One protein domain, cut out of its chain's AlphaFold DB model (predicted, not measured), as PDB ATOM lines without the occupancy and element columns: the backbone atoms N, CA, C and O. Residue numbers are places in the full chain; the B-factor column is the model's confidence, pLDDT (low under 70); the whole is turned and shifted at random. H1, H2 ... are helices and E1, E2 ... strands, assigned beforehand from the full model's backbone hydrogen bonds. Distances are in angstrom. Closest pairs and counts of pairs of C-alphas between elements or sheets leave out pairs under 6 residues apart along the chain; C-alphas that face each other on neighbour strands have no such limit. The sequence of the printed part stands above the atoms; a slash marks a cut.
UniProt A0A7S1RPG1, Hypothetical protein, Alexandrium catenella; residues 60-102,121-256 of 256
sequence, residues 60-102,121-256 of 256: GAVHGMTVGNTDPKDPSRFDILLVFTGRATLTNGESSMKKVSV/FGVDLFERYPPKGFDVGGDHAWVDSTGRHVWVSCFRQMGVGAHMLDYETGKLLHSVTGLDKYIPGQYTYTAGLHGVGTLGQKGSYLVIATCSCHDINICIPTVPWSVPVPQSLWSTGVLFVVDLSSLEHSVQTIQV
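Overview. This is residues 60 to 102 and 121 to 256 of the 256 residues of the protein "Hypothetical protein" of Alexandrium catenella (UniProt A0A7S1RPG1). Three strongly twisted sheets form a stack: E4 E5 E6 E7 E11 has E8 E9 E10 over one face, while E1 E2 E3 packs near its E4 edge, and the short helix H1 covers E6 on the face away from E8. A loop, residues 223 to 231, sticks out. The printed part has 179 residues, with E1 E2 E3 H1 E4 E5 E6 E7 E8 E9 E10 E11 along the chain; the five-stranded sheet, in that order, is mixed, the other two antiparallel. The class is mostly strand, though named elements hold 83 residues, under half. The whole is compact, radius of gyration of the C-alphas 16.1 A, with an elongated outline of 53 by 35 by 32 A.

Arrangement. Start with the meander E1 (61 to 71), E2 (74 to 85), E3 (97 to 102), each strand the antiparallel neighbour of the one before; look for N 68 and O 79, 2.8 A, and N 80 and O 100, 2.8 A. H1 (123 to 128), its O i to N i+4 pairs within hydrogen-bond range, is on the next sheet, height 9.6 A, over E6 (161 to 166), slantwise to it at 40 degrees on the local plane. That sheet's meander is E4 (141 to 143), E5 (149 to 154), E6, E7 (172 to 177), with N 142 and O 151, N 152 and O 163, N 164 and O 174 each 2.8 A apart. E11 (253 to 255) is parallel to E7, with N 177 and O 254 at 2.8 A. The closest C-alphas of E1 and E4 are Thr 66 and Ala 141, 5.9 A. A third meander, E8 (187 to 196), E9 (205 to 213), E10 (239 to 243), has N 194 and O 207 at 3.0 A and N 208 and O 240 at 2.9 A. The closest C-alphas of E5 and E8 are Ser 153 and Thr 190, 5.8 A.

Along the chain. Find C-alpha 61 at (105.399, 124.250, 163.136); from there E1 runs 27.3 A and bends by 62 degrees at residue 64. E2 is the longest strand by residues and spans 31.1 A. E8 spans 26.6 A, bending by 51 degrees at residue 192, and E9 spans 26.0 A. E11 ends at C-alpha 255, (102.305, 102.742, 144.669).

Size, cuts and confidence. The farthest C-alphas, Lys 73 and Ser 232, are 54.6 A apart. Residues 103 to 120 are not printed; C-alphas 102 and 121 are 15.3 A apart. E2 to E3, H1 to E4 and E9 to E10 are long links. Mean pLDDT of the printed part is 79.5; residues 86 to 93, 132 to 136, 215 to 235 and 248 to 256 are under 70.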
ATOM      1  N   GLY A  60     100.566 123.233 163.792       72.25
ATOM      2  CA  GLY A  60     101.944 122.759 163.669       72.25
ATOM      3  C   GLY A  60     102.982 123.877 163.511       72.25
ATOM      4  O   GLY A  60     102.657 125.054 163.346       72.25
ATOM      5  N   ALA A  61     104.241 123.469 163.547       72.31
ATOM      6  CA  ALA A  61     105.399 124.250 163.136       72.31
ATOM      7  C   ALA A  61     105.334 124.539 161.631       72.31
ATOM      8  O   ALA A  61     104.868 123.686 160.874       72.31
ATOM      9  N   VAL A  62     105.803 125.700 161.170       77.00
ATOM     10  CA  VAL A  62     105.966 125.927 159.722       77.00
ATOM     11  C   VAL A  62     107.249 125.242 159.297       77.00
ATOM     12  O   VAL A  62     108.286 125.736 159.687       77.00
ATOM     13  N   HIS A  63     107.173 124.191 158.477       73.50
ATOM     14  CA  HIS A  63     108.353 123.443 158.024       73.50
ATOM     15  C   HIS A  63     108.634 123.651 156.531       73.50
ATOM     16  O   HIS A  63     109.680 124.100 156.069       73.50
ATOM     17  N   GLY A  64     107.613 123.423 155.712       70.25
ATOM     18  CA  GLY A  64     107.741 123.592 154.273       70.25
ATOM     19  C   GLY A  64     107.409 124.999 153.858       70.25
ATOM     20  O   GLY A  64     106.323 125.494 154.165       70.25
ATOM     21  N   MET A  65     108.296 125.617 153.084       78.38
ATOM     22  CA  MET A  65     107.972 126.881 152.454       78.38
ATOM     23  C   MET A  65     108.443 126.955 151.003       78.38
ATOM     24  O   MET A  65     109.608 126.736 150.682       78.38
ATOM     25  N   THR A  66     107.524 127.312 150.111       81.94
ATOM     26  CA  THR A  66     107.819 127.577 148.697       81.94
ATOM     27  C   THR A  66     107.264 128.927 148.293       81.94
ATOM     28  O   THR A  66     106.112 129.245 148.586       81.94
ATOM     29  N   VAL A  67     108.086 129.711 147.594       83.31
ATOM     30  CA  VAL A  67     107.626 130.911 146.895       83.31
ATOM     31  C   VAL A  67     106.951 130.462 145.604       83.31
ATOM     32  O   VAL A  67     107.576 129.797 144.779       83.31
ATOM     33  N   GLY A  68     105.670 130.783 145.474       85.88
ATOM     34  CA  GLY A  68     104.851 130.423 144.330       85.88
ATOM     35  C   GLY A  68     104.747 131.537 143.294       85.88
ATOM     36  O   GLY A  68     105.695 132.286 143.044       85.88
ATOM     37  N   ASN A  69     103.573 131.629 142.675       89.06
ATOM     38  CA  ASN A  69     103.300 132.558 141.589       89.06
ATOM     39  C   ASN A  69     103.475 134.009 142.043       89.06
ATOM     40  O   ASN A  69     102.955 134.436 143.071       89.06
ATOM     41  N   THR A  70     104.217 134.762 141.235       89.06
ATOM     42  CA  THR A  70     104.336 136.218 141.342       89.06
ATOM     43  C   THR A  70     103.217 136.857 140.522       89.06
ATOM     44  O   THR A  70     102.925 136.386 139.420       89.06
ATOM     45  N   ASP A  71     102.587 137.917 141.032       88.12
ATOM     46  CA  ASP A  71     101.557 138.645 140.289       88.12
ATOM     47  C   ASP A  71     102.188 139.235 139.011       88.12
ATOM     48  O   ASP A  71     103.146 140.012 139.090       88.12
ATOM     49  N   PRO A  72     101.674 138.897 137.814       88.00
ATOM     50  CA  PRO A  72     102.258 139.354 136.555       88.00
ATOM     51  C   PRO A  72     102.153 140.873 136.356       88.00
ATOM     52  O   PRO A  72     102.850 141.428 135.507       88.00
ATOM     53  N   LYS A  73     101.267 141.549 137.096       94.06
ATOM     54  CA  LYS A  73     101.073 143.005 137.053       94.06
ATOM     55  C   LYS A  73     101.808 143.725 138.180       94.06
ATOM     56  O   LYS A  73     102.044 144.925 138.058       94.06
ATOM     57  N   ASP A  74     102.157 143.023 139.254       92.69
ATOM     58  CA  ASP A  74     102.858 143.584 140.406       92.69
ATOM     59  C   ASP A  74     103.937 142.610 140.917       92.69
ATOM     60  O   ASP A  74     103.657 141.760 141.762       92.69
ATOM     61  N   PRO A  75     105.203 142.754 140.485       89.00
ATOM     62  CA  PRO A  75     106.280 141.849 140.887       89.00
ATOM     63  C   PRO A  75     106.642 141.939 142.378       89.00
ATOM     64  O   PRO A  75     107.466 141.160 142.857       89.00
ATOM     65  N   SER A  76     106.069 142.892 143.127       91.38
ATOM     66  CA  SER A  76     106.188 142.930 144.588       91.38
ATOM     67  C   SER A  76     105.255 141.940 145.284       91.38
ATOM     68  O   SER A  76     105.423 141.706 146.482       91.38
ATOM     69  N   ARG A  77     104.288 141.362 144.562       94.56
ATOM     70  CA  ARG A  77     103.304 140.421 145.089       94.56
ATOM     71  C   ARG A  77     103.598 139.011 144.632       94.56
ATOM     72  O   ARG A  77     103.825 138.764 143.453       94.56
ATOM     73  N   PHE A  78     103.541 138.086 145.570       93.69
ATOM     74  CA  PHE A  78     103.689 136.666 145.307       93.69
ATOM     75  C   PHE A  78     102.956 135.871 146.378       93.69
ATOM     76  O   PHE A  78     102.574 136.418 147.414       93.69
ATOM     77  N   ASP A  79     102.774 134.581 146.142       94.25
ATOM     78  CA  ASP A  79     102.273 133.681 147.170       94.25
ATOM     79  C   ASP A  79     103.411 132.928 147.855       94.25
ATOM     80  O   ASP A  79     104.446 132.605 147.265       94.25
ATOM     81  N   ILE A  80     103.161 132.575 149.106       92.56
ATOM     82  CA  ILE A  80     103.948 131.638 149.886       92.56
ATOM     83  C   ILE A  80     103.049 130.448 150.210       92.56
ATOM     84  O   ILE A  80     101.921 130.619 150.677       92.56
ATOM     85  N   LEU A  81     103.546 129.239 149.977       91.38
ATOM     86  CA  LEU A  81     102.897 128.012 150.427       91.38
ATOM     87  C   LEU A  81     103.533 127.579 151.741       91.38
ATOM     88  O   LEU A  81     104.718 127.257 151.760       91.38
ATOM     89  N   LEU A  82     102.746 127.608 152.815       89.12
ATOM     90  CA  LEU A  82     103.142 127.182 154.153       89.12
ATOM     91  C   LEU A  82     102.670 125.756 154.388       89.12
ATOM     92  O   LEU A  82     101.467 125.485 154.317       89.12
ATOM     93  N   VAL A  83     103.614 124.871 154.682       86.19
ATOM     94  CA  VAL A  83     103.353 123.483 155.044       86.19
ATOM     95  C   VAL A  83     103.630 123.317 156.528       86.19
ATOM     96  O   VAL A  83     104.739 123.593 156.989       86.19
ATOM     97  N   PHE A  84     102.603 122.914 157.272       80.44
ATOM     98  CA  PHE A  84     102.705 122.755 158.713       80.44
ATOM     99  C   PHE A  84     103.058 121.309 159.054       80.44
ATOM    100  O   PHE A  84     102.304 120.399 158.696       80.44
ATOM    101  N   THR A  85     104.177 121.116 159.757       73.94
ATOM    102  CA  THR A  85     104.568 119.826 160.340       73.94
ATOM    103  C   THR A  85     104.250 119.819 161.826       73.94
ATOM    104  O   THR A  85     104.271 120.856 162.497       73.94
ATOM    105  N   GLY A  86     103.945 118.655 162.387       66.56
ATOM    106  CA  GLY A  86     103.649 118.599 163.806       66.56
ATOM    107  C   GLY A  86     104.876 118.506 164.701       66.56
ATOM    108  O   GLY A  86     105.166 117.422 165.196       66.56
ATOM    109  N   ARG A  87     105.553 119.633 164.958       64.44
ATOM    110  CA  ARG A  87     106.851 119.718 165.666       64.44
ATOM    111  C   ARG A  87     107.936 118.842 165.016       64.44
ATOM    112  O   ARG A  87     107.669 117.999 164.166       64.44
ATOM    113  N   ALA A  88     109.172 118.957 165.501       60.16
ATOM    114  CA  ALA A  88     110.276 118.082 165.084       60.16
ATOM    115  C   ALA A  88     110.009 116.573 165.298       60.16
ATOM    116  O   ALA A  88     110.713 115.741 164.740       60.16
ATOM    117  N   THR A  89     109.022 116.217 166.128       59.12
ATOM    118  CA  THR A  89     108.641 114.832 166.434       59.12
ATOM    119  C   THR A  89     107.528 114.281 165.542       59.12
ATOM    120  O   THR A  89     107.183 113.118 165.695       59.12
ATOM    121  N   LEU A  90     106.944 115.081 164.641       66.62
ATOM    122  CA  LEU A  90     105.842 114.679 163.750       66.62
ATOM    123  C   LEU A  90     104.571 114.202 164.484       66.62
ATOM    124  O   LEU A  90     103.781 113.431 163.946       66.62
ATOM    125  N   THR A  91     104.363 114.636 165.731       64.56
ATOM    126  CA  THR A  91     103.343 114.074 166.638       64.56
ATOM    127  C   THR A  91     102.275 115.063 167.098       64.56
ATOM    128  O   THR A  91     101.320 114.650 167.756       64.56
ATOM    129  N   ASN A  92     102.412 116.362 166.806       62.91
ATOM    130  CA  ASN A  92     101.505 117.383 167.337       62.91
ATOM    131  C   ASN A  92     101.330 118.596 166.414       62.91
ATOM    132  O   ASN A  92     102.287 119.328 166.197       62.91
ATOM    133  N   GLY A  93     100.107 118.854 165.945       68.38
ATOM    134  CA  GLY A  93      99.751 120.055 165.186       68.38
ATOM    135  C   GLY A  93      98.608 119.816 164.200       68.38
ATOM    136  O   GLY A  93      98.180 118.679 163.990       68.38
ATOM    137  N   GLU A  94      98.110 120.884 163.578       70.88
ATOM    138  CA  GLU A  94      97.201 120.755 162.440       70.88
ATOM    139  C   GLU A  94      97.936 120.130 161.257       70.88
ATOM    140  O   GLU A  94      99.088 120.448 160.976       70.88
ATOM    141  N   SER A  95      97.252 119.259 160.525       73.06
ATOM    142  CA  SER A  95      97.712 118.885 159.194       73.06
ATOM    143  C   SER A  95      96.992 119.767 158.199       73.06
ATOM    144  O   SER A  95      95.863 119.494 157.780       73.06
ATOM    145  N   SER A  96      97.623 120.884 157.912       78.12
ATOM    146  CA  SER A  96      97.075 121.865 157.009       78.12
ATOM    147  C   SER A  96      98.197 122.417 156.149       78.12
ATOM    148  O   SER A  96      99.389 122.287 156.446       78.12
ATOM    149  N   MET A  97      97.786 123.062 155.072       88.56
ATOM    150  CA  MET A  97      98.624 124.013 154.382       88.56
ATOM    151  C   MET A  97      97.875 125.323 154.269       88.56
ATOM    152  O   MET A  97      96.639 125.364 154.228       88.56
ATOM    153  N   LYS A  98      98.639 126.403 154.150       90.94
ATOM    154  CA  LYS A  98      98.094 127.716 153.826       90.94
ATOM    155  C   LYS A  98      98.766 128.255 152.578       90.94
ATOM    156  O   LYS A  98      99.984 128.185 152.444       90.94
ATOM    157  N   LYS A  99      97.960 128.829 151.686       93.31
ATOM    158  CA  LYS A  99      98.447 129.733 150.642       93.31
ATOM    159  C   LYS A  99      98.326 131.151 151.181       93.31
ATOM    160  O   LYS A  99      97.232 131.574 151.561       93.31
ATOM    161  N   VAL A 100      99.451 131.849 151.255       93.44
ATOM    162  CA  VAL A 100      99.562 133.186 151.837       93.44
ATOM    163  C   VAL A 100     100.011 134.150 150.752       93.44
ATOM    164  O   VAL A 100     101.158 134.105 150.318       93.44
ATOM    165  N   SER A 101      99.116 135.029 150.319       95.12
ATOM    166  CA  SER A 101      99.456 136.086 149.371       95.12
ATOM    167  C   SER A 101     100.124 137.231 150.124       95.12
ATOM    168  O   SER A 101      99.570 137.760 151.094       95.12
ATOM    169  N   VAL A 102     101.306 137.631 149.669       94.88
ATOM    170  CA  VAL A 102     102.128 138.667 150.299       94.88
ATOM    171  C   VAL A 102     102.452 139.791 149.325       94.88
ATOM    172  O   VAL A 102     102.388 139.627 148.109       94.88
ATOM    173  N   PHE A 121      94.704 125.584 152.114       92.38
ATOM    174  CA  PHE A 121      95.187 125.000 150.872       92.38
ATOM    175  C   PHE A 121      95.402 123.494 151.060       92.38
ATOM    176  O   PHE A 121      95.664 123.043 152.173       92.38
ATOM    177  N   GLY A 122      95.250 122.701 149.997       91.00
ATOM    178  CA  GLY A 122      95.442 121.248 150.083       91.00
ATOM    179  C   GLY A 122      94.427 120.515 150.963       91.00
ATOM    180  O   GLY A 122      94.704 119.405 151.400       91.00
ATOM    181  N   VAL A 123      93.261 121.104 151.249       90.31
ATOM    182  CA  VAL A 123      92.277 120.529 152.188       90.31
ATOM    183  C   VAL A 123      91.853 119.115 151.770       90.31
ATOM    184  O   VAL A 123      91.875 118.211 152.597       90.31
ATOM    185  N   ASP A 124      91.594 118.893 150.477       90.38
ATOM    186  CA  ASP A 124      91.226 117.580 149.912       90.38
ATOM    187  C   ASP A 124      92.291 116.496 150.187       90.38
ATOM    188  O   ASP A 124      91.958 115.347 150.474       90.38
ATOM    189  N   LEU A 125      93.585 116.853 150.189       89.31
ATOM    190  CA  LEU A 125      94.660 115.922 150.557       89.31
ATOM    191  C   LEU A 125      94.518 115.464 152.013       89.31
ATOM    192  O   LEU A 125      94.584 114.267 152.304       89.31
ATOM    193  N   PHE A 126      94.305 116.413 152.924       85.38
ATOM    194  CA  PHE A 126      94.225 116.120 154.351       85.38
ATOM    195  C   PHE A 126      92.874 115.521 154.775       85.38
ATOM    196  O   PHE A 126      92.797 114.851 155.806       85.38
ATOM    197  N   GLU A 127      91.823 115.702 153.984       87.56
ATOM    198  CA  GLU A 127      90.563 114.971 154.141       87.56
ATOM    199  C   GLU A 127      90.689 113.526 153.647       87.56
ATOM    200  O   GLU A 127      90.189 112.607 154.296       87.56
ATOM    201  N   ARG A 128      91.399 113.302 152.532       87.06
ATOM    202  CA  ARG A 128      91.589 111.962 151.956       87.06
ATOM    203  C   ARG A 128      92.445 111.048 152.824       87.06
ATOM    204  O   ARG A 128      92.160 109.855 152.912       87.06
ATOM    205  N   TYR A 129      93.486 111.590 153.444       84.25
ATOM    206  CA  TYR A 129      94.384 110.830 154.310       84.25
ATOM    207  C   TYR A 129      94.269 111.334 155.743       84.25
ATOM    208  O   TYR A 129      95.212 111.962 156.189       84.25
ATOM    209  N   PRO A 130      93.150 111.149 156.465       78.19
ATOM    210  CA  PRO A 130      92.953 111.739 157.792       78.19
ATOM    211  C   PRO A 130      94.043 111.298 158.788       78.19
ATOM    212  O   PRO A 130      94.597 110.205 158.638       78.19
ATOM    213  N   PRO A 131      94.351 112.118 159.810       73.94
ATOM    214  CA  PRO A 131      95.465 111.846 160.713       73.94
ATOM    215  C   PRO A 131      95.183 110.604 161.567       73.94
ATOM    216  O   PRO A 131      94.060 110.415 162.048       73.94
ATOM    217  N   LYS A 132      96.204 109.770 161.799       69.69
ATOM    218  CA  LYS A 132      96.101 108.586 162.665       69.69
ATOM    219  C   LYS A 132      97.291 108.462 163.622       69.69
ATOM    220  O   LYS A 132      98.332 107.928 163.266       69.69
ATOM    221  N   GLY A 133      97.097 108.849 164.882       65.50
ATOM    222  CA  GLY A 133      98.150 108.757 165.898       65.50
ATOM    223  C   GLY A 133      99.229 109.825 165.693       65.50
ATOM    224  O   GLY A 133      98.909 111.009 165.655       65.50
ATOM    225  N   PHE A 134     100.491 109.409 165.587       59.59
ATOM    226  CA  PHE A 134     101.673 110.273 165.463       59.59
ATOM    227  C   PHE A 134     101.928 110.699 164.009       59.59
ATOM    228  O   PHE A 134     102.917 110.300 163.405       59.59
ATOM    229  N   ASP A 135     100.958 111.417 163.436       65.31
ATOM    230  CA  ASP A 135     100.774 111.451 161.985       65.31
ATOM    231  C   ASP A 135     100.300 112.810 161.459       65.31
ATOM    232  O   ASP A 135      99.127 112.994 161.107       65.31
ATOM    233  N   VAL A 136     101.184 113.808 161.479       66.81
ATOM    234  CA  VAL A 136     100.776 115.196 161.232       66.81
ATOM    235  C   VAL A 136     101.654 115.927 160.228       66.81
ATOM    236  O   VAL A 136     102.849 116.121 160.428       66.81
ATOM    237  N   GLY A 137     100.978 116.426 159.193       75.19
ATOM    238  CA  GLY A 137     101.477 117.491 158.339       75.19
ATOM    239  C   GLY A 137     102.053 117.070 156.996       75.19
ATOM    240  O   GLY A 137     102.141 115.892 156.638       75.19
ATOM    241  N   GLY A 138     102.421 118.097 156.246       78.81
ATOM    242  CA  GLY A 138     103.437 117.990 155.211       78.81
ATOM    243  C   GLY A 138     104.675 118.755 155.659       78.81
ATOM    244  O   GLY A 138     104.643 119.441 156.683       78.81
ATOM    245  N   ASP A 139     105.745 118.699 154.878       78.88
ATOM    246  CA  ASP A 139     106.991 119.350 155.291       78.88
ATOM    247  C   ASP A 139     107.756 120.036 154.149       78.88
ATOM    248  O   ASP A 139     108.554 120.929 154.388       78.88
ATOM    249  N   HIS A 140     107.460 119.719 152.895       86.12
ATOM    250  CA  HIS A 140     108.101 120.302 151.731       86.12
ATOM    251  C   HIS A 140     107.071 120.515 150.638       86.12
ATOM    252  O   HIS A 140     106.145 119.727 150.453       86.12
ATOM    253  N   ALA A 141     107.258 121.590 149.886       89.88
ATOM    254  CA  ALA A 141     106.488 121.867 148.693       89.88
ATOM    255  C   ALA A 141     107.431 122.233 147.542       89.88
ATOM    256  O   ALA A 141     108.583 122.613 147.756       89.88
ATOM    257  N   TRP A 142     106.950 122.083 146.311       91.31
ATOM    258  CA  TRP A 142     107.666 122.491 145.113       91.31
ATOM    259  C   TRP A 142     106.692 122.841 143.993       91.31
ATOM    260  O   TRP A 142     105.923 121.993 143.541       91.31
ATOM    261  N   VAL A 143     106.720 124.090 143.532       91.12
ATOM    262  CA  VAL A 143     105.888 124.542 142.412       91.12
ATOM    263  C   VAL A 143     106.533 124.096 141.105       91.12
ATOM    264  O   VAL A 143     107.745 124.214 140.925       91.12
ATOM    265  N   ASP A 144     105.730 123.534 140.206       88.81
ATOM    266  CA  ASP A 144     106.226 123.077 138.913       88.81
ATOM    267  C   ASP A 144     106.622 124.251 138.001       88.81
ATOM    268  O   ASP A 144     106.337 125.418 138.270       88.81
ATOM    269  N   SER A 145     107.272 123.946 136.879       88.38
ATOM    270  CA  SER A 145     107.760 124.989 135.962       88.38
ATOM    271  C   SER A 145     106.664 125.857 135.327       88.38
ATOM    272  O   SER A 145     106.974 126.907 134.766       88.38
ATOM    273  N   THR A 146     105.394 125.442 135.398       88.56
ATOM    274  CA  THR A 146     104.263 126.203 134.850       88.56
ATOM    275  C   THR A 146     103.613 127.122 135.877       88.56
ATOM    276  O   THR A 146     102.816 127.976 135.494       88.56
ATOM    277  N   GLY A 147     103.892 126.925 137.169       89.12
ATOM    278  CA  GLY A 147     103.189 127.612 138.250       89.12
ATOM    279  C   GLY A 147     101.759 127.112 138.482       89.12
ATOM    280  O   GLY A 147     101.050 127.656 139.326       89.12
ATOM    281  N   ARG A 148     101.294 126.104 137.730       90.75
ATOM    282  CA  ARG A 148      99.907 125.606 137.806       90.75
ATOM    283  C   ARG A 148      99.729 124.466 138.792       90.75
ATOM    284  O   ARG A 148      98.611 124.232 139.249       90.75
ATOM    285  N   HIS A 149     100.808 123.768 139.120       91.62
ATOM    286  CA  HIS A 149     100.772 122.635 140.029       91.62
ATOM    287  C   HIS A 149     101.825 122.799 141.114       91.62
ATOM    288  O   HIS A 149     102.892 123.374 140.887       91.62
ATOM    289  N   VAL A 150     101.538 122.243 142.286       92.69
ATOM    290  CA  VAL A 150     102.517 122.135 143.361       92.69
ATOM    291  C   VAL A 150     102.602 120.697 143.846       92.69
ATOM    292  O   VAL A 150     101.588 120.051 144.087       92.69
ATOM    293  N   TRP A 151     103.820 120.196 143.981       92.75
ATOM    294  CA  TRP A 151     104.116 118.956 144.680       92.75
ATOM    295  C   TRP A 151     104.280 119.230 146.164       92.75
ATOM    296  O   TRP A 151     104.935 120.198 146.529       92.75
ATOM    297  N   VAL A 152     103.713 118.384 147.012       91.69
ATOM    298  CA  VAL A 152     103.749 118.524 148.468       91.69
ATOM    299  C   VAL A 152     104.107 117.184 149.094       91.69
ATOM    300  O   VAL A 152     103.554 116.157 148.697       91.69
ATOM    301  N   SER A 153     105.022 117.183 150.061       88.69
ATOM    302  CA  SER A 153     105.325 116.005 150.864       88.69
ATOM    303  C   SER A 153     104.232 115.818 151.907       88.69
ATOM    304  O   SER A 153     103.756 116.778 152.506       88.69
ATOM    305  N   CYS A 154     103.816 114.579 152.123       86.19
ATOM    306  CA  CYS A 154     102.900 114.240 153.199       86.19
ATOM    307  C   CYS A 154     103.540 113.162 154.061       86.19
ATOM    308  O   CYS A 154     104.069 112.172 153.547       86.19
ATOM    309  N   PHE A 155     103.482 113.364 155.372       78.75
ATOM    310  CA  PHE A 155     104.015 112.434 156.365       78.75
ATOM    311  C   PHE A 155     102.978 111.502 156.931       78.75
ATOM    312  O   PHE A 155     103.291 110.730 157.828       78.75
ATOM    313  N   ARG A 156     101.758 111.562 156.403       77.06
ATOM    314  CA  ARG A 156     100.674 110.781 156.953       77.06
ATOM    315  C   ARG A 156     100.815 109.314 156.592       77.06
ATOM    316  O   ARG A 156     100.780 109.031 155.409       77.06
ATOM    317  N   GLN A 157     100.875 108.378 157.535       73.81
ATOM    318  CA  GLN A 157     101.087 106.939 157.336       73.81
ATOM    319  C   GLN A 157     100.248 106.347 156.195       73.81
ATOM    320  O   GLN A 157     100.732 105.512 155.438       73.81
ATOM    321  N   MET A 158      98.985 106.766 156.044       76.31
ATOM    322  CA  MET A 158      98.107 106.257 154.976       76.31
ATOM    323  C   MET A 158      98.315 106.920 153.607       76.31
ATOM    324  O   MET A 158      97.789 106.443 152.603       76.31
ATOM    325  N   GLY A 159      99.044 108.026 153.569       81.94
ATOM    326  CA  GLY A 159      99.359 108.815 152.389       81.94
ATOM    327  C   GLY A 159     100.795 109.321 152.423       81.94
ATOM    328  O   GLY A 159     101.018 110.465 152.060       81.94
ATOM    329  N   VAL A 160     101.756 108.517 152.891       84.94
ATOM    330  CA  VAL A 160     103.156 108.949 152.937       84.94
ATOM    331  C   VAL A 160     103.658 109.019 151.516       84.94
ATOM    332  O   VAL A 160     103.583 108.029 150.779       84.94
ATOM    333  N   GLY A 161     104.188 110.176 151.138       89.00
ATOM    334  CA  GLY A 161     104.725 110.344 149.803       89.00
ATOM    335  C   GLY A 161     104.718 111.774 149.306       89.00
ATOM    336  O   GLY A 161     105.009 112.708 150.057       89.00
ATOM    337  N   ALA A 162     104.462 111.912 148.009       91.81
ATOM    338  CA  ALA A 162     104.462 113.174 147.289       91.81
ATOM    339  C   ALA A 162     103.145 113.338 146.530       91.81
ATOM    340  O   ALA A 162     102.720 112.449 145.791       91.81
ATOM    341  N   HIS A 163     102.506 114.489 146.692       92.31
ATOM    342  CA  HIS A 163     101.160 114.742 146.197       92.31
ATOM    343  C   HIS A 163     101.139 115.990 145.335       92.31
ATOM    344  O   HIS A 163     101.599 117.045 145.764       92.31
ATOM    345  N   MET A 164     100.598 115.883 144.127       92.88
ATOM    346  CA  MET A 164     100.381 117.037 143.267       92.88
ATOM    347  C   MET A 164      99.032 117.663 143.591       92.88
ATOM    348  O   MET A 164      98.005 116.988 143.526       92.88
ATOM    349  N   LEU A 165      99.033 118.962 143.857       93.31
ATOM    350  CA  LEU A 165      97.845 119.778 144.039       93.31
ATOM    351  C   LEU A 165      97.715 120.789 142.895       93.31
ATOM    352  O   LEU A 165      98.715 121.294 142.377       93.31
ATOM    353  N   ASP A 166      96.478 121.118 142.534       93.50
ATOM    354  CA  ASP A 166      96.179 122.279 141.696       93.50
ATOM    355  C   ASP A 166      96.517 123.561 142.468       93.50
ATOM    356  O   ASP A 166      96.060 123.757 143.596       93.50
ATOM    357  N   TYR A 167      97.328 124.436 141.879       93.44
ATOM    358  CA  TYR A 167      97.865 125.606 142.575       93.44
ATOM    359  C   TYR A 167      96.787 126.634 142.962       93.44
ATOM    360  O   TYR A 167      96.873 127.307 143.997       93.44
ATOM    361  N   GLU A 168      95.747 126.775 142.142       93.06
ATOM    362  CA  GLU A 168      94.709 127.775 142.382       93.06
ATOM    363  C   GLU A 168      93.707 127.310 143.432       93.06
ATOM    364  O   GLU A 168      93.409 128.042 144.381       93.06
ATOM    365  N   THR A 169      93.231 126.076 143.285       93.38
ATOM    366  CA  THR A 169      92.145 125.513 144.092       93.38
ATOM    367  C   THR A 169      92.629 124.709 145.295       93.38
ATOM    368  O   THR A 169      91.874 124.528 146.245       93.38
ATOM    369  N   GLY A 170      93.867 124.209 145.273       92.88
ATOM    370  CA  GLY A 170      94.395 123.291 146.285       92.88
ATOM    371  C   GLY A 170      93.826 121.876 146.203       92.88
ATOM    372  O   GLY A 170      93.987 121.106 147.147       92.88
ATOM    373  N   LYS A 171      93.144 121.525 145.108       93.69
ATOM    374  CA  LYS A 171      92.575 120.188 144.904       93.69
ATOM    375  C   LYS A 171      93.676 119.152 144.679       93.69
ATOM    376  O   LYS A 171      94.613 119.418 143.929       93.69
ATOM    377  N   LEU A 172      93.528 117.958 145.255       92.19
ATOM    378  CA  LEU A 172      94.451 116.850 145.015       92.19
ATOM    379  C   LEU A 172      94.282 116.304 143.592       92.19
ATOM    380  O   LEU A 172      93.191 115.892 143.190       92.19
ATOM    381  N   LEU A 173      95.381 116.288 142.839       90.00
ATOM    382  CA  LEU A 173      95.437 115.807 141.462       90.00
ATOM    383  C   LEU A 173      96.104 114.438 141.367       90.00
ATOM    384  O   LEU A 173      95.532 113.548 140.760       90.00
ATOM    385  N   HIS A 174      97.276 114.251 141.978       88.62
ATOM    386  CA  HIS A 174      98.042 113.001 141.897       88.62
ATOM    387  C   HIS A 174      98.703 112.659 143.221       88.62
ATOM    388  O   HIS A 174      99.039 113.556 143.989       88.62
ATOM    389  N   SER A 175      98.956 111.371 143.443       90.56
ATOM    390  CA  SER A 175      99.710 110.903 144.604       90.56
ATOM    391  C   SER A 175     100.725 109.840 144.193       90.56
ATOM    392  O   SER A 175     100.376 108.843 143.563       90.56
ATOM    393  N   VAL A 176     101.970 110.021 144.618       88.94
ATOM    394  CA  VAL A 176     102.983 108.967 144.711       88.94
ATOM    395  C   VAL A 176     103.020 108.540 146.172       88.94
ATOM    396  O   VAL A 176     103.254 109.378 147.036       88.94
ATOM    397  N   THR A 177     102.737 107.271 146.453       88.62
ATOM    398  CA  THR A 177     102.563 106.726 147.812       88.62
ATOM    399  C   THR A 177     103.281 105.388 147.971       88.62
ATOM    400  O   THR A 177     103.792 104.842 146.996       88.62
ATOM    401  N   GLY A 178     103.290 104.838 149.188       81.44
ATOM    402  CA  GLY A 178     103.893 103.531 149.490       81.44
ATOM    403  C   GLY A 178     105.356 103.612 149.926       81.44
ATOM    404  O   GLY A 178     105.965 102.591 150.245       81.44
ATOM    405  N   LEU A 179     105.910 104.829 150.006       81.50
ATOM    406  CA  LEU A 179     107.284 105.040 150.458       81.50
ATOM    407  C   LEU A 179     107.502 104.486 151.867       81.50
ATOM    408  O   LEU A 179     108.549 103.897 152.112       81.50
ATOM    409  N   ASP A 180     106.500 104.576 152.746       79.19
ATOM    410  CA  ASP A 180     106.532 104.152 154.152       79.19
ATOM    411  C   ASP A 180     107.013 102.717 154.379       79.19
ATOM    412  O   ASP A 180     107.546 102.427 155.448       79.19
ATOM    413  N   LYS A 181     106.866 101.838 153.381       78.69
ATOM    414  CA  LYS A 181     107.220 100.410 153.458       78.69
ATOM    415  C   LYS A 181     108.321  99.991 152.493       78.69
ATOM    416  O   LYS A 181     108.623  98.801 152.414       78.69
ATOM    417  N   TYR A 182     108.923 100.936 151.777       82.62
ATOM    418  CA  TYR A 182     109.929 100.625 150.764       82.62
ATOM    419  C   TYR A 182     111.150  99.902 151.355       82.62
ATOM    420  O   TYR A 182     111.682  98.970 150.753       82.62
ATOM    421  N   ILE A 183     111.575 100.296 152.560       81.38
ATOM    422  CA  ILE A 183     112.687  99.662 153.276       81.38
ATOM    423  C   ILE A 183     112.128  98.733 154.361       81.38
ATOM    424  O   ILE A 183     111.498  99.213 155.306       81.38
ATOM    425  N   PRO A 184     112.366  97.409 154.287       82.38
ATOM    426  CA  PRO A 184     111.854  96.473 155.282       82.38
ATOM    427  C   PRO A 184     112.289  96.837 156.709       82.38
ATOM    428  O   PRO A 184     113.477  96.997 156.990       82.38
ATOM    429  N   GLY A 185     111.319  96.932 157.620       78.94
ATOM    430  CA  GLY A 185     111.568  97.227 159.034       78.94
ATOM    431  C   GLY A 185     111.925  98.686 159.341       78.94
ATOM    432  O   GLY A 185     112.391  98.959 160.445       78.94
ATOM    433  N   GLN A 186     111.729  99.608 158.394       80.25
ATOM    434  CA  GLN A 186     111.899 101.045 158.607       80.25
ATOM    435  C   GLN A 186     110.692 101.814 158.068       80.25
ATOM    436  O   GLN A 186     110.123 101.454 157.041       80.25
ATOM    437  N   TYR A 187     110.336 102.897 158.748       79.38
ATOM    438  CA  TYR A 187     109.401 103.896 158.254       79.38
ATOM    439  C   TYR A 187     110.155 104.895 157.380       79.38
ATOM    440  O   TYR A 187     111.093 105.528 157.857       79.38
ATOM    441  N   THR A 188     109.772 105.028 156.111       82.38
ATOM    442  CA  THR A 188     110.438 105.927 155.152       82.38
ATOM    443  C   THR A 188     109.501 107.048 154.726       82.38
ATOM    444  O   THR A 188     108.384 106.796 154.292       82.38
ATOM    445  N   TYR A 189     109.960 108.290 154.824       80.69
ATOM    446  CA  TYR A 189     109.167 109.485 154.555       80.69
ATOM    447  C   TYR A 189     109.884 110.440 153.597       80.69
ATOM    448  O   TYR A 189     111.098 110.362 153.391       80.69
ATOM    449  N   THR A 190     109.120 111.345 152.989       83.81
ATOM    450  CA  THR A 190     109.597 112.294 151.974       83.81
ATOM    451  C   THR A 190     110.313 113.494 152.602       83.81
ATOM    452  O   THR A 190     109.689 114.505 152.880       83.81
ATOM    453  N   ALA A 191     111.628 113.422 152.772       79.00
ATOM    454  CA  ALA A 191     112.446 114.489 153.363       79.00
ATOM    455  C   ALA A 191     112.943 115.542 152.350       79.00
ATOM    456  O   ALA A 191     113.871 116.296 152.628       79.00
ATOM    457  N   GLY A 192     112.409 115.549 151.128       82.69
ATOM    458  CA  GLY A 192     112.741 116.555 150.128       82.69
ATOM    459  C   GLY A 192     112.002 116.335 148.819       82.69
ATOM    460  O   GLY A 192     111.796 115.198 148.391       82.69
ATOM    461  N   LEU A 193     111.633 117.434 148.163       87.75
ATOM    462  CA  LEU A 193     110.984 117.422 146.856       87.75
ATOM    463  C   LEU A 193     111.641 118.411 145.906       87.75
ATOM    464  O   LEU A 193     111.905 119.559 146.261       87.75
ATOM    465  N   HIS A 194     111.846 117.968 144.670       88.31
ATOM    466  CA  HIS A 194     112.259 118.840 143.582       88.31
ATOM    467  C   HIS A 194     111.634 118.386 142.265       88.31
ATOM    468  O   HIS A 194     111.927 117.302 141.762       88.31
ATOM    469  N   GLY A 195     110.763 119.217 141.699       86.38
ATOM    470  CA  GLY A 195     110.122 118.970 140.410       86.38
ATOM    471  C   GLY A 195     110.817 119.726 139.280       86.38
ATOM    472  O   GLY A 195     111.011 120.938 139.366       86.38
ATOM    473  N   VAL A 196     111.134 119.024 138.193       87.38
ATOM    474  CA  VAL A 196     111.630 119.613 136.944       87.38
ATOM    475  C   VAL A 196     110.595 119.400 135.847       87.38
ATOM    476  O   VAL A 196     110.098 118.293 135.651       87.38
ATOM    477  N   GLY A 197     110.272 120.473 135.124       87.06
ATOM    478  CA  GLY A 197     109.241 120.455 134.089       87.06
ATOM    479  C   GLY A 197     107.822 120.489 134.664       87.06
ATOM    480  O   GLY A 197     107.558 121.174 135.657       87.06
ATOM    481  N   THR A 198     106.892 119.823 133.984       86.50
ATOM    482  CA  THR A 198     105.469 119.717 134.347       86.50
ATOM    483  C   THR A 198     104.902 118.350 133.964       86.50
ATOM    484  O   THR A 198     105.471 117.636 133.132       86.50
ATOM    485  N   LEU A 199     103.783 117.977 134.580       85.25
ATOM    486  CA  LEU A 199     103.103 116.710 134.326       85.25
ATOM    487  C   LEU A 199     102.785 116.525 132.833       85.25
ATOM    488  O   LEU A 199     102.366 117.468 132.165       85.25
ATOM    489  N   GLY A 200     102.994 115.318 132.307       85.00
ATOM    490  CA  GLY A 200     102.684 114.970 130.916       85.00
ATOM    491  C   GLY A 200     103.648 115.551 129.873       85.00
ATOM    492  O   GLY A 200     103.505 115.279 128.682       85.00
ATOM    493  N   GLN A 201     104.652 116.333 130.284       89.44
ATOM    494  CA  GLN A 201     105.673 116.853 129.375       89.44
ATOM    495  C   GLN A 201     106.910 115.945 129.348       89.44
ATOM    496  O   GLN A 201     107.426 115.508 130.376       89.44
ATOM    497  N   LYS A 202     107.428 115.685 128.142       90.94
ATOM    498  CA  LYS A 202     108.658 114.909 127.941       90.94
ATOM    499  C   LYS A 202     109.850 115.568 128.641       90.94
ATOM    500  O   LYS A 202     110.112 116.749 128.429       90.94
ATOM    501  N   GLY A 203     110.606 114.770 129.393       88.56
ATOM    502  CA  GLY A 203     111.778 115.230 130.143       88.56
ATOM    503  C   GLY A 203     111.450 115.817 131.517       88.56
ATOM    504  O   GLY A 203     112.370 116.240 132.212       88.56
ATOM    505  N   SER A 204     110.176 115.831 131.914       91.50
ATOM    506  CA  SER A 204     109.765 116.212 133.260       91.50
ATOM    507  C   SER A 204     109.944 115.063 134.244       91.50
ATOM    508  O   SER A 204     109.611 113.918 133.942       91.50
ATOM    509  N   TYR A 205     110.411 115.376 135.446       91.62
ATOM    510  CA  TYR A 205     110.601 114.397 136.509       91.62
ATOM    511  C   TYR A 205     110.394 115.024 137.886       91.62
ATOM    512  O   TYR A 205     110.620 116.219 138.093       91.62
ATOM    513  N   LEU A 206     109.980 114.198 138.840       91.25
ATOM    514  CA  LEU A 206     109.949 114.537 140.255       91.25
ATOM    515  C   LEU A 206     111.057 113.769 140.964       91.25
ATOM    516  O   LEU A 206     111.084 112.540 140.939       91.25
ATOM    517  N   VAL A 207     111.957 114.499 141.609       90.62
ATOM    518  CA  VAL A 207     112.936 113.933 142.529       90.62
ATOM    519  C   VAL A 207     112.347 113.969 143.932       90.62
ATOM    520  O   VAL A 207     111.956 115.030 144.422       90.62
ATOM    521  N   ILE A 208     112.301 112.804 144.566       90.31
ATOM    522  CA  ILE A 208     111.839 112.621 145.939       90.31
ATOM    523  C   ILE A 208     113.035 112.116 146.741       90.31
ATOM    524  O   ILE A 208     113.515 111.002 146.520       90.31
ATOM    525  N   ALA A 209     113.535 112.949 147.648       87.00
ATOM    526  CA  ALA A 209     114.524 112.528 148.627       87.00
ATOM    527  C   ALA A 209     113.791 111.946 149.833       87.00
ATOM    528  O   ALA A 209     112.847 112.560 150.337       87.00
ATOM    529  N   THR A 210     114.210 110.773 150.299       84.75
ATOM    530  CA  THR A 210     113.636 110.173 151.502       84.75
ATOM    531  C   THR A 210     114.613 110.133 152.658       84.75
ATOM    532  O   THR A 210     115.834 110.104 152.490       84.75
ATOM    533  N   CYS A 211     114.036 110.106 153.849       79.25
ATOM    534  CA  CYS A 211     114.705 109.705 155.068       79.25
ATOM    535  C   CYS A 211     113.935 108.516 155.645       79.25
ATOM    536  O   CYS A 211     112.728 108.388 155.428       79.25
ATOM    537  N   SER A 212     114.625 107.651 156.376       79.38
ATOM    538  CA  SER A 212     113.992 106.533 157.067       79.38
ATOM    539  C   SER A 212     114.270 106.590 158.562       79.38
ATOM    540  O   SER A 212     115.199 107.254 159.018       79.38
ATOM    541  N   CYS A 213     113.469 105.890 159.350       75.88
ATOM    542  CA  CYS A 213     113.727 105.652 160.763       75.88
ATOM    543  C   CYS A 213     113.229 104.261 161.157       75.88
ATOM    544  O   CYS A 213     112.340 103.697 160.523       75.88
ATOM    545  N   HIS A 214     113.807 103.686 162.209       73.06
ATOM    546  CA  HIS A 214     113.370 102.383 162.719       73.06
ATOM    547  C   HIS A 214     111.972 102.433 163.357       73.06
ATOM    548  O   HIS A 214     111.260 101.433 163.341       73.06
ATOM    549  N   ASP A 215     111.582 103.588 163.900       67.12
ATOM    550  CA  ASP A 215     110.263 103.841 164.478       67.12
ATOM    551  C   ASP A 215     109.878 105.311 164.238       67.12
ATOM    552  O   ASP A 215     110.678 106.210 164.508       67.12
ATOM    553  N   ILE A 216     108.647 105.549 163.772       66.38
ATOM    554  CA  ILE A 216     108.067 106.889 163.588       66.38
ATOM    555  C   ILE A 216     108.064 107.700 164.894       66.38
ATOM    556  O   ILE A 216     108.229 108.914 164.868       66.38
ATOM    557  N   ASN A 217     107.981 107.034 166.050       62.62
ATOM    558  CA  ASN A 217     108.002 107.679 167.367       62.62
ATOM    559  C   ASN A 217     109.357 108.324 167.712       62.62
ATOM    560  O   ASN A 217     109.443 109.119 168.646       62.62
ATOM    561  N   ILE A 218     110.423 107.939 167.000       58.88
ATOM    562  CA  ILE A 218     111.812 108.368 167.233       58.88
ATOM    563  C   ILE A 218     112.387 108.989 165.945       58.88
ATOM    564  O   ILE A 218     113.593 109.200 165.818       58.88
ATOM    565  N   CYS A 219     111.526 109.296 164.970       62.12
ATOM    566  CA  CYS A 219     111.900 109.954 163.727       62.12
ATOM    567  C   CYS A 219     112.266 111.418 164.035       62.12
ATOM    568  O   CYS A 219     111.425 112.310 164.011       62.12
ATOM    569  N   ILE A 220     113.531 111.651 164.390       58.28
ATOM    570  CA  ILE A 220     114.103 112.988 164.552       58.28
ATOM    571  C   ILE A 220     115.044 113.196 163.366       58.28
ATOM    572  O   ILE A 220     116.029 112.456 163.264       58.28
ATOM    573  N   PRO A 221     114.796 114.177 162.479       54.62
ATOM    574  CA  PRO A 221     115.771 114.553 161.466       54.62
ATOM    575  C   PRO A 221     117.030 115.060 162.181       54.62
ATOM    576  O   PRO A 221     117.104 116.188 162.663       54.62
ATOM    577  N   THR A 222     118.021 114.183 162.330       46.22
ATOM    578  CA  THR A 222     119.302 114.539 162.936       46.22
ATOM    579  C   THR A 222     120.178 115.140 161.854       46.22
ATOM    580  O   THR A 222     120.508 114.506 160.855       46.22
ATOM    581  N   VAL A 223     120.538 116.408 162.031       44.44
ATOM    582  CA  VAL A 223     121.470 117.080 161.128       44.44
ATOM    583  C   VAL A 223     122.863 116.483 161.381       44.44
ATOM    584  O   VAL A 223     123.338 116.549 162.517       44.44
ATOM    585  N   PRO A 224     123.546 115.909 160.373       38.38
ATOM    586  CA  PRO A 224     124.743 115.077 160.570       38.38
ATOM    587  C   PRO A 224     125.960 115.800 161.177       38.38
ATOM    588  O   PRO A 224     126.972 115.167 161.470       38.38
ATOM    589  N   TRP A 225     125.886 117.117 161.383       40.78
ATOM    590  CA  TRP A 225     126.986 117.957 161.866       40.78
ATOM    591  C   TRP A 225     126.901 118.333 163.352       40.78
ATOM    592  O   TRP A 225     127.867 118.892 163.868       40.78
ATOM    593  N   SER A 226     125.779 118.087 164.043       41.91
ATOM    594  CA  SER A 226     125.570 118.606 165.407       41.91
ATOM    595  C   SER A 226     125.810 117.579 166.516       41.91
ATOM    596  O   SER A 226     126.256 117.966 167.596       41.91
ATOM    597  N   VAL A 227     125.567 116.284 166.272       48.19
ATOM    598  CA  VAL A 227     125.778 115.203 167.253       48.19
ATOM    599  C   VAL A 227     126.097 113.887 166.522       48.19
ATOM    600  O   VAL A 227     125.406 113.568 165.555       48.19
ATOM    601  N   PRO A 228     127.095 113.087 166.955       54.81
ATOM    602  CA  PRO A 228     127.320 111.759 166.391       54.81
ATOM    603  C   PRO A 228     126.085 110.879 166.609       54.81
ATOM    604  O   PRO A 228     125.736 110.561 167.746       54.81
ATOM    605  N   VAL A 229     125.427 110.478 165.524       57.84
ATOM    606  CA  VAL A 229     124.325 109.513 165.576       57.84
ATOM    607  C   VAL A 229     124.931 108.115 165.746       57.84
ATOM    608  O   VAL A 229     125.746 107.716 164.903       57.84
ATOM    609  N   PRO A 230     124.584 107.360 166.810       64.25
ATOM    610  CA  PRO A 230     125.016 105.975 166.971       64.25
ATOM    611  C   PRO A 230     124.741 105.169 165.701       64.25
ATOM    612  O   PRO A 230     123.667 105.293 165.120       64.25
ATOM    613  N   GLN A 231     125.673 104.310 165.285       66.69
ATOM    614  CA  GLN A 231     125.533 103.540 164.042       66.69
ATOM    615  C   GLN A 231     124.273 102.656 164.019       66.69
ATOM    616  O   GLN A 231     123.694 102.427 162.966       66.69
ATOM    617  N   SER A 232     123.801 102.218 165.190       65.50
ATOM    618  CA  SER A 232     122.537 101.489 165.361       65.50
ATOM    619  C   SER A 232     121.278 102.314 165.068       65.50
ATOM    620  O   SER A 232     120.189 101.757 165.055       65.50
ATOM    621  N   LEU A 233     121.412 103.632 164.912       62.66
ATOM    622  CA  LEU A 233     120.342 104.571 164.575       62.66
ATOM    623  C   LEU A 233     120.531 105.171 163.175       62.66
ATOM    624  O   LEU A 233     119.788 106.072 162.795       62.66
ATOM    625  N   TRP A 234     121.526 104.706 162.411       64.81
ATOM    626  CA  TRP A 234     121.670 105.106 161.017       64.81
ATOM    627  C   TRP A 234     120.503 104.561 160.209       64.81
ATOM    628  O   TRP A 234     120.195 103.372 160.260       64.81
ATOM    629  N   SER A 235     119.897 105.434 159.419       66.69
ATOM    630  CA  SER A 235     118.863 105.063 158.473       66.69
ATOM    631  C   SER A 235     119.354 105.193 157.040       66.69
ATOM    632  O   SER A 235     120.391 105.794 156.751       66.69
ATOM    633  N   THR A 236     118.629 104.555 156.129       70.19
ATOM    634  CA  THR A 236     118.921 104.619 154.697       70.19
ATOM    635  C   THR A 236     118.032 105.678 154.060       70.19
ATOM    636  O   THR A 236     116.826 105.643 154.242       70.19
ATOM    637  N   GLY A 237     118.613 106.607 153.304       72.50
ATOM    638  CA  GLY A 237     117.855 107.489 152.416       72.50
ATOM    639  C   GLY A 237     117.852 106.923 151.002       72.50
ATOM    640  O   GLY A 237     118.891 106.469 150.516       72.50
ATOM    641  N   VAL A 238     116.701 106.945 150.336       79.69
ATOM    642  CA  VAL A 238     116.565 106.543 148.932       79.69
ATOM    643  C   VAL A 238     116.160 107.768 148.126       79.69
ATOM    644  O   VAL A 238     115.312 108.560 148.531       79.69
ATOM    645  N   LEU A 239     116.792 107.937 146.971       86.12
ATOM    646  CA  LEU A 239     116.421 108.972 146.020       86.12
ATOM    647  C   LEU A 239     115.543 108.342 144.941       86.12
ATOM    648  O   LEU A 239     116.026 107.528 144.153       86.12
ATOM    649  N   PHE A 240     114.271 108.727 144.890       87.06
ATOM    650  CA  PHE A 240     113.375 108.321 143.814       87.06
ATOM    651  C   PHE A 240     113.354 109.392 142.732       87.06
ATOM    652  O   PHE A 240     113.270 110.585 143.022       87.06
ATOM    653  N   VAL A 241     113.390 108.952 141.478       89.75
ATOM    654  CA  VAL A 241     113.137 109.805 140.317       89.75
ATOM    655  C   VAL A 241     111.905 109.252 139.623       89.75
ATOM    656  O   VAL A 241     111.942 108.166 139.048       89.75
ATOM    657  N   VAL A 242     110.805 109.988 139.720       88.62
ATOM    658  CA  VAL A 242     109.537 109.640 139.083       88.62
ATOM    659  C   VAL A 242     109.469 110.364 137.746       88.62
ATOM    660  O   VAL A 242     109.500 111.594 137.706       88.62
ATOM    661  N   ASP A 243     109.383 109.608 136.654       89.31
ATOM    662  CA  ASP A 243     109.123 110.168 135.328       89.31
ATOM    663  C   ASP A 243     107.682 110.695 135.275       89.31
ATOM    664  O   ASP A 243     106.724 109.954 135.496       89.31
ATOM    665  N   LEU A 244     107.532 111.993 135.010       88.56
ATOM    666  CA  LEU A 244     106.225 112.646 134.939       88.56
ATOM    667  C   LEU A 244     105.657 112.666 133.517       88.56
ATOM    668  O   LEU A 244     104.501 113.046 133.330       88.56
ATOM    669  N   SER A 245     106.452 112.289 132.515       85.38
ATOM    670  CA  SER A 245     106.078 112.402 131.106       85.38
ATOM    671  C   SER A 245     104.990 111.418 130.684       85.38
ATOM    672  O   SER A 245     104.241 111.704 129.752       85.38
ATOM    673  N   SER A 246     104.870 110.287 131.381       73.00
ATOM    674  CA  SER A 246     103.863 109.255 131.114       73.00
ATOM    675  C   SER A 246     102.590 109.399 131.950       73.00
ATOM    676  O   SER A 246     101.706 108.552 131.848       73.00
ATOM    677  N   LEU A 247     102.503 110.415 132.811       72.94
ATOM    678  CA  LEU A 247     101.350 110.622 133.682       72.94
ATOM    679  C   LEU A 247     100.316 111.519 132.995       72.94
ATOM    680  O   LEU A 247     100.627 112.622 132.546       72.94
ATOM    681  N   GLU A 248      99.076 111.042 132.921       66.50
ATOM    682  CA  GLU A 248      97.933 111.803 132.401       66.50
ATOM    683  C   GLU A 248      97.301 112.653 133.508       66.50
ATOM    684  O   GLU A 248      97.361 112.252 134.659       66.50
ATOM    685  N   HIS A 249      96.617 113.761 133.193       58.91
ATOM    686  CA  HIS A 249      95.879 114.592 134.166       58.91
ATOM    687  C   HIS A 249      94.605 113.900 134.718       58.91
ATOM    688  O   HIS A 249      93.480 114.336 134.474       58.91
ATOM    689  N   SER A 250      94.755 112.799 135.450       56.09
ATOM    690  CA  SER A 250      93.670 112.078 136.135       56.09
ATOM    691  C   SER A 250      94.142 111.577 137.497       56.09
ATOM    692  O   SER A 250      95.307 111.246 137.634       56.09
ATOM    693  N   VAL A 251      93.277 111.489 138.515       54.06
ATOM    694  CA  VAL A 251      93.708 111.035 139.852       54.06
ATOM    695  C   VAL A 251      94.288 109.625 139.785       54.06
ATOM    696  O   VAL A 251      93.558 108.639 139.757       54.06
ATOM    697  N   GLN A 252      95.615 109.552 139.769       59.72
ATOM    698  CA  GLN A 252      96.387 108.322 139.737       59.72
ATOM    699  C   GLN A 252      97.170 108.221 141.038       59.72
ATOM    700  O   GLN A 252      97.899 109.143 141.418       59.72
ATOM    701  N   THR A 253      96.987 107.095 141.721       62.00
ATOM    702  CA  THR A 253      97.813 106.700 142.857       62.00
ATOM    703  C   THR A 253      98.881 105.760 142.330       62.00
ATOM    704  O   THR A 253      98.570 104.647 141.908       62.00
ATOM    705  N   ILE A 254     100.131 106.206 142.358       66.88
ATOM    706  CA  ILE A 254     101.281 105.350 142.082       66.88
ATOM    707  C   ILE A 254     101.717 104.770 143.424       66.88
ATOM    708  O   ILE A 254     102.027 105.522 144.350       66.88
ATOM    709  N   GLN A 255     101.689 103.445 143.546       65.81
ATOM    710  CA  GLN A 255     102.305 102.742 144.669       65.81
ATOM    711  C   GLN A 255     103.700 102.304 144.241       65.81
ATOM    712  O   GLN A 255     103.838 101.613 143.230       65.81
ATOM    713  N   VAL A 256     104.702 102.775 144.978       58.25
ATOM    714  CA  VAL A 256     106.111 102.398 144.810       58.25
ATOM    715  C   VAL A 256     106.437 101.209 145.702       58.25
ATOM    716  O   VAL A 256     105.893 101.166 146.829       58.25
TER     717      VAL A 256